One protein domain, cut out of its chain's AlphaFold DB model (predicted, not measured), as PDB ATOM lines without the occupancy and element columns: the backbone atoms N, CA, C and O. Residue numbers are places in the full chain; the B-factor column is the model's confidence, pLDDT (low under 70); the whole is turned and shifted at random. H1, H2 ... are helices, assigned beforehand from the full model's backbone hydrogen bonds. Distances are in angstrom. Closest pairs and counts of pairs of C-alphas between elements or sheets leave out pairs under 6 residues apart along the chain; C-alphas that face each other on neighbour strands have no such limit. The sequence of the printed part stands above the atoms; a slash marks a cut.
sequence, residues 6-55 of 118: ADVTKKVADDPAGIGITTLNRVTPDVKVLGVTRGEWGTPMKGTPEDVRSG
ATOM      1  N   ALA A   6     -22.375  17.323 -11.379       88.81
ATOM      2  CA  ALA A   6     -23.035  16.018 -11.342       88.81
ATOM      3  C   ALA A   6     -24.492  16.125 -10.858       88.81
ATOM      4  O   ALA A   6     -25.358  15.414 -11.361       88.81
ATOM      5  N   ASP A   7     -24.783  17.065  -9.950       91.75
ATOM      6  CA  ASP A   7     -26.154  17.319  -9.492       91.75
ATOM      7  C   ASP A   7     -27.030  17.896 -10.612       91.75
ATOM      8  O   ASP A   7     -28.225  17.611 -10.663       91.75
ATOM      9  N   VAL A   8     -26.445  18.688 -11.523       92.94
ATOM     10  CA  VAL A   8     -27.145  19.177 -12.724       92.94
ATOM     11  C   VAL A   8     -27.469  18.011 -13.653       92.94
ATOM     12  O   VAL A   8     -28.624  17.865 -14.041       92.94
ATOM     13  N   THR A   9     -26.484  17.157 -13.961       93.19
ATOM     14  CA  THR A   9     -26.682  15.975 -14.816       93.19
ATOM     15  C   THR A   9     -27.785  15.074 -14.260       93.19
ATOM     16  O   THR A   9     -28.699  14.711 -14.992       93.19
ATOM     17  N   LYS A  10     -27.757  14.786 -12.952       93.38
ATOM     18  CA  LYS A  10     -28.779  13.963 -12.297       93.38
ATOM     19  C   LYS A  10     -30.178  14.570 -12.415       93.38
ATOM     20  O   LYS A  10     -31.111  13.880 -12.795       93.38
ATOM     21  N   LYS A  11     -30.325  15.868 -12.138       94.56
ATOM     22  CA  LYS A  11     -31.630  16.538 -12.238       94.56
ATOM     23  C   LYS A  11     -32.199  16.545 -13.652       94.56
ATOM     24  O   LYS A  11     -33.405  16.431 -13.796       94.56
ATOM     25  N   VAL A  12     -31.347  16.695 -14.666       95.81
ATOM     26  CA  VAL A  12     -31.774  16.616 -16.071       95.81
ATOM     27  C   VAL A  12     -32.187  15.189 -16.438       95.81
ATOM     28  O   VAL A  12     -33.140  15.023 -17.184       95.81
ATOM     29  N   ALA A  13     -31.522  14.162 -15.902       95.12
ATOM     30  CA  ALA A  13     -31.929  12.770 -16.117       95.12
ATOM     31  C   ALA A  13     -33.298  12.450 -15.480       95.12
ATOM     32  O   ALA A  13     -34.085  11.707 -16.059       95.12
ATOM     33  N   ASP A  14     -33.587  13.035 -14.313       96.62
ATOM     34  CA  ASP A  14     -34.830  12.805 -13.562       96.62
ATOM     35  C   ASP A  14     -36.033  13.634 -14.085       96.62
ATOM     36  O   ASP A  14     -37.167  13.400 -13.661       96.62
ATOM     37  N   ASP A  15     -35.816  14.597 -14.992       96.62
ATOM     38  CA  ASP A  15     -36.851  15.476 -15.562       96.62
ATOM     39  C   ASP A  15     -36.831  15.441 -17.104       96.62
ATOM     40  O   ASP A  15     -35.965  16.066 -17.722       96.62
ATOM     41  N   PRO A  16     -37.813  14.790 -17.759       93.19
ATOM     42  CA  PRO A  16     -37.886  14.709 -19.219       93.19
ATOM     43  C   PRO A  16     -37.947  16.057 -19.958       93.19
ATOM     44  O   PRO A  16     -37.621  16.106 -21.145       93.19
ATOM     45  N   ALA A  17     -38.379  17.137 -19.295       95.50
ATOM     46  CA  ALA A  17     -38.409  18.492 -19.853       95.50
ATOM     47  C   ALA A  17     -37.214  19.356 -19.398       95.50
ATOM     48  O   ALA A  17     -37.101  20.521 -19.791       95.50
ATOM     49  N   GLY A  18     -36.320  18.799 -18.577       95.62
ATOM     50  CA  GLY A  18     -35.186  19.497 -17.994       95.62
ATOM     51  C   GLY A  18     -34.112  19.862 -19.020       95.62
ATOM     52  O   GLY A  18     -33.725  19.067 -19.876       95.62
ATOM     53  N   ILE A  19     -33.566  21.074 -18.897       96.12
ATOM     54  CA  ILE A  19     -32.391  21.535 -19.647       96.12
ATOM     55  C   ILE A  19     -31.379  22.094 -18.649       96.12
ATOM     56  O   ILE A  19     -31.729  22.865 -17.754       96.12
ATOM     57  N   GLY A  20     -30.110  21.719 -18.802       93.06
ATOM     58  CA  GLY A  20     -29.035  22.162 -17.921       93.06
ATOM     59  C   GLY A  20     -27.699  22.294 -18.638       93.06
ATOM     60  O   GLY A  20     -27.463  21.674 -19.672       93.06
ATOM     61  N   ILE A  21     -26.811  23.102 -18.058       91.75
ATOM     62  CA  ILE A  21     -25.426  23.261 -18.508       91.75
ATOM     63  C   ILE A  21     -24.527  22.519 -17.518       91.75
ATOM     64  O   ILE A  21     -24.534  22.803 -16.319       91.75
ATOM     65  N   THR A  22     -23.748  21.566 -18.022       90.19
ATOM     66  CA  THR A  22     -22.813  20.755 -17.237       90.19
ATOM     67  C   THR A  22     -21.489  20.598 -17.982       90.19
ATOM     68  O   THR A  22     -21.341  21.035 -19.123       90.19
ATOM     69  N   THR A  23     -20.498  19.995 -17.336       87.69
ATOM     70  CA  THR A  23     -19.206  19.688 -17.957       87.69
ATOM     71  C   THR A  23     -19.298  18.382 -18.745       87.69
ATOM     72  O   THR A  23     -19.716  17.368 -18.186       87.69
ATOM     73  N   LEU A  24     -18.857  18.376 -20.009       88.69
ATOM     74  CA  LEU A  24     -18.961  17.209 -20.902       88.69
ATOM     75  C   LEU A  24     -18.289  15.942 -20.349       88.69
ATOM     76  O   LEU A  24     -18.783  14.843 -20.569       88.69
ATOM     77  N   ASN A  25     -17.245  16.081 -19.531       84.69
ATOM     78  CA  ASN A  25     -16.601  14.962 -18.837       84.69
ATOM     79  C   ASN A  25     -17.358  14.436 -17.597       84.69
ATOM     80  O   ASN A  25     -16.784  13.716 -16.778       84.69
ATOM     81  N   ARG A  26     -18.623  14.832 -17.407       83.06
ATOM     82  CA  ARG A  26     -19.517  14.381 -16.321       83.06
ATOM     83  C   ARG A  26     -20.900  13.966 -16.822       83.06
ATOM     84  O   ARG A  26     -21.811  13.803 -16.011       83.06
ATOM     85  N   VAL A  27     -21.079  13.850 -18.135       87.00
ATOM     86  CA  VAL A  27     -22.344  13.404 -18.721       87.00
ATOM     87  C   VAL A  27     -22.467  11.887 -18.564       87.00
ATOM     88  O   VAL A  27     -21.492  11.161 -18.745       87.00
ATOM     89  N   THR A  28     -23.661  11.417 -18.205       87.31
ATOM     90  CA  THR A  28     -24.014   9.992 -18.140       87.31
ATOM     91  C   THR A  28     -24.843   9.598 -19.369       87.31
ATOM     92  O   THR A  28     -25.392  10.480 -20.032       87.31
ATOM     93  N   PRO A  29     -24.981   8.295 -19.681       90.38
ATOM     94  CA  PRO A  29     -25.827   7.834 -20.786       90.38
ATOM     95  C   PRO A  29     -27.297   8.281 -20.697       90.38
ATOM     96  O   PRO A  29     -27.960   8.378 -21.726       90.38
ATOM     97  N   ASP A  30     -27.783   8.594 -19.493       92.81
ATOM     98  CA  ASP A  30     -29.166   9.023 -19.238       92.81
ATOM     99  C   ASP A  30     -29.448  10.475 -19.661       92.81
ATOM    100  O   ASP A  30     -30.596  10.913 -19.660       92.81
ATOM    101  N   VAL A  31     -28.415  11.243 -20.034       93.81
ATOM    102  CA  VAL A  31     -28.552  12.637 -20.472       93.81
ATOM    103  C   VAL A  31     -28.143  12.787 -21.933       93.81
ATOM    104  O   VAL A  31     -27.026  12.471 -22.344       93.81
ATOM    105  N   LYS A  32     -29.040  13.364 -22.734       93.75
ATOM    106  CA  LYS A  32     -28.776  13.683 -24.139       93.75
ATOM    107  C   LYS A  32     -27.951  14.966 -24.266       93.75
ATOM    108  O   LYS A  32     -28.445  16.058 -24.001       93.75
ATOM    109  N   VAL A  33     -26.728  14.852 -24.787       94.50
ATOM    110  CA  VAL A  33     -25.934  16.025 -25.197       94.50
ATOM    111  C   VAL A  33     -26.543  16.659 -26.447       94.50
ATOM    112  O   VAL A  33     -26.678  16.011 -27.493       94.50
ATOM    113  N   LEU A  34     -26.897  17.939 -26.342       94.00
ATOM    114  CA  LEU A  34     -27.377  18.740 -27.464       94.00
ATOM    115  C   LEU A  34     -26.198  19.283 -28.275       94.00
ATOM    116  O   LEU A  34     -25.194  19.723 -27.718       94.00
ATOM    117  N   GLY A  35     -26.327  19.235 -29.601       93.56
ATOM    118  CA  GLY A  35     -25.354  19.844 -30.498       93.56
ATOM    119  C   GLY A  35     -25.519  21.362 -30.523       93.56
ATOM    120  O   GLY A  35     -26.645  21.855 -30.542       93.56
ATOM    121  N   VAL A  36     -24.406  22.087 -30.553       92.31
ATOM    122  CA  VAL A  36     -24.367  23.552 -30.634       92.31
ATOM    123  C   VAL A  36     -23.652  24.000 -31.904       92.31
ATOM    124  O   VAL A  36     -22.735  23.332 -32.390       92.31
ATOM    125  N   THR A  37     -24.075  25.135 -32.448       91.19
ATOM    126  CA  THR A  37     -23.465  25.790 -33.610       91.19
ATOM    127  C   THR A  37     -22.958  27.172 -33.199       91.19
ATOM    128  O   THR A  37     -23.507  27.805 -32.302       91.19
ATOM    129  N   ARG A  38     -21.888  27.657 -33.841       82.56
ATOM    130  CA  ARG A  38     -21.317  28.990 -33.558       82.56
ATOM    131  C   ARG A  38     -22.166  30.146 -34.118       82.56
ATOM    132  O   ARG A  38     -21.947  31.294 -33.752       82.56
ATOM    133  N   GLY A  39     -23.125  29.847 -34.991       79.94
ATOM    134  CA  GLY A  39     -24.051  30.806 -35.587       79.94
ATOM    135  C   GLY A  39     -25.343  30.128 -36.040       79.94
ATOM    136  O   GLY A  39     -25.540  28.937 -35.790       79.94
ATOM    137  N   GLU A  40     -26.202  30.887 -36.722       75.31
ATOM    138  CA  GLU A  40     -27.534  30.443 -37.171       75.31
ATOM    139  C   GLU A  40     -27.491  29.220 -38.099       75.31
ATOM    140  O   GLU A  40     -28.422  28.420 -38.123       75.31
ATOM    141  N   TRP A  41     -26.382  29.049 -38.822       74.38
ATOM    142  CA  TRP A  41     -26.194  27.993 -39.807       74.38
ATOM    143  C   TRP A  41     -24.868  27.271 -39.550       74.38
ATOM    144  O   TRP A  41     -23.820  27.903 -39.412       74.38
ATOM    145  N   GLY A  42     -24.898  25.940 -39.469       80.44
ATOM    146  CA  GLY A  42     -23.694  25.123 -39.308       80.44
ATOM    147  C   GLY A  42     -23.984  23.684 -38.888       80.44
ATOM    148  O   GLY A  42     -25.093  23.349 -38.482       80.44
ATOM    149  N   THR A  43     -22.968  22.823 -38.975       89.31
ATOM    150  CA  THR A  43     -23.034  21.454 -38.446       89.31
ATOM    151  C   THR A  43     -23.057  21.502 -36.914       89.31
ATOM    152  O   THR A  43     -22.106  22.028 -36.330       89.31
ATOM    153  N   PRO A  44     -24.092  20.960 -36.244       92.75
ATOM    154  CA  PRO A  44     -24.123  20.898 -34.788       92.75
ATOM    155  C   PRO A  44     -22.970  20.048 -34.251       92.75
ATOM    156  O   PRO A  44     -22.778  18.913 -34.686       92.75
ATOM    157  N   MET A  45     -22.236  20.587 -33.283       93.88
ATOM    158  CA  MET A  45     -21.114  19.916 -32.625       93.88
ATOM    159  C   MET A  45     -21.490  19.576 -31.191       93.88
ATOM    160  O   MET A  45     -22.120  20.379 -30.500       93.88
ATOM    161  N   LYS A  46     -21.114  18.385 -30.733       93.62
ATOM    162  CA  LYS A  46     -21.442  17.893 -29.384       93.62
ATOM    163  C   LYS A  46     -20.296  18.085 -28.393       93.62
ATOM    164  O   LYS A  46     -20.465  17.778 -27.218       93.62
ATOM    165  N   GLY A  47     -19.161  18.603 -28.861       92.31
ATOM    166  CA  GLY A  47     -17.970  18.801 -28.043       92.31
ATOM    167  C   GLY A  47     -17.192  17.504 -27.862       92.31
ATOM    168  O   GLY A  47     -16.629  17.264 -26.796       92.31
ATOM    169  N   THR A  48     -17.185  16.645 -28.888       91.56
ATOM    170  CA  THR A  48     -16.267  15.501 -28.917       91.56
ATOM    171  C   THR A  48     -14.812  15.992 -28.938       91.56
ATOM    172  O   THR A  48     -14.556  17.155 -29.270       91.56
ATOM    173  N   PRO A  49     -13.825  15.133 -28.624       91.00
ATOM    174  CA  PRO A  49     -12.417  15.494 -28.762       91.00
ATOM    175  C   PRO A  49     -12.061  16.055 -30.147       91.00
ATOM    176  O   PRO A  49     -11.257  16.975 -30.252       91.00
ATOM    177  N   GLU A  50     -12.673  15.536 -31.209       91.94
ATOM    178  CA  GLU A  50     -12.489  15.999 -32.587       91.94
ATOM    179  C   GLU A  50     -13.111  17.382 -32.805       91.94
ATOM    180  O   GLU A  50     -12.476  18.248 -33.409       91.94
ATOM    181  N   ASP A  51     -14.320  17.618 -32.279       93.25
ATOM    182  CA  ASP A  51     -14.973  18.930 -32.341       93.25
ATOM    183  C   ASP A  51     -14.095  20.004 -31.684       93.25
ATOM    184  O   ASP A  51     -13.870  21.064 -32.276       93.25
ATOM    185  N   VAL A  52     -13.564  19.707 -30.492       92.06
ATOM    186  CA  VAL A  52     -12.695  20.616 -29.730       92.06
ATOM    187  C   VAL A  52     -11.368  20.837 -30.454       92.06
ATOM    188  O   VAL A  52     -11.004  21.977 -30.719       92.06
ATOM    189  N   ARG A  53     -10.673  19.769 -30.872       89.69
ATOM    190  CA  ARG A  53      -9.393  19.890 -31.598       89.69
ATOM    191  C   ARG A  53      -9.520  20.634 -32.924       89.69
ATOM    192  O   ARG A  53      -8.547  21.221 -33.381       89.69
ATOM    193  N   SER A  54     -10.699  20.625 -33.546       89.62
ATOM    194  CA  SER A  54     -10.943  21.397 -34.767       89.62
ATOM    195  C   SER A  54     -11.032  22.913 -34.534       89.62
ATOM    196  O   SER A  54     -11.061  23.664 -35.506       89.62
ATOM    197  N   GLY A  55     -11.130  23.371 -33.278       87.88
ATOM    198  CA  GLY A  55     -11.315  24.783 -32.918       87.88
ATOM    199  C   GLY A  55     -12.695  25.348 -33.284       87.88
ATOM    200  O   GLY A  55     -12.911  26.562 -33.254       87.88
TER     201      GLY A  55
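This is residues 6 to 55 of the 118 residues of an uncharacterized protein of Betaproteobacteria bacterium (UniProt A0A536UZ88). There is little regular structure: two short helices, H1 and H2, lie far apart at opposite ends of a long, looping link. From H1 the link makes one loop near that helix, crosses to the other end, folds back around residue 40 and reaches H2, which sticks out within residues 49 to 55. The 50 printed residues have no named strand, and the class is all helix, with 14 residues in named elements. The whole is only just loose, close to compact, with a radius of gyration of the C-alphas of 12.2 A and spans of 32 by 22 by 14 A.

H1, residues 6 to 14, begins at C-alpha 6 (-23.035, 16.018, -11.342) and is 12.4 A long. H2, residues 49 to 53, is 6.0 A long and ends at C-alpha 53 (-9.393, 19.890, -31.598).

H1 and H2 are apart. In both, every O i to N i+4 pair is within hydrogen-bond range.

The C-alphas farthest apart, of Asp 14 and Ser 54, are 33.1 A apart. The link, residues 15 to 48, is long. The printed part has no cut, and no printed residue is under 70 in pLDDT.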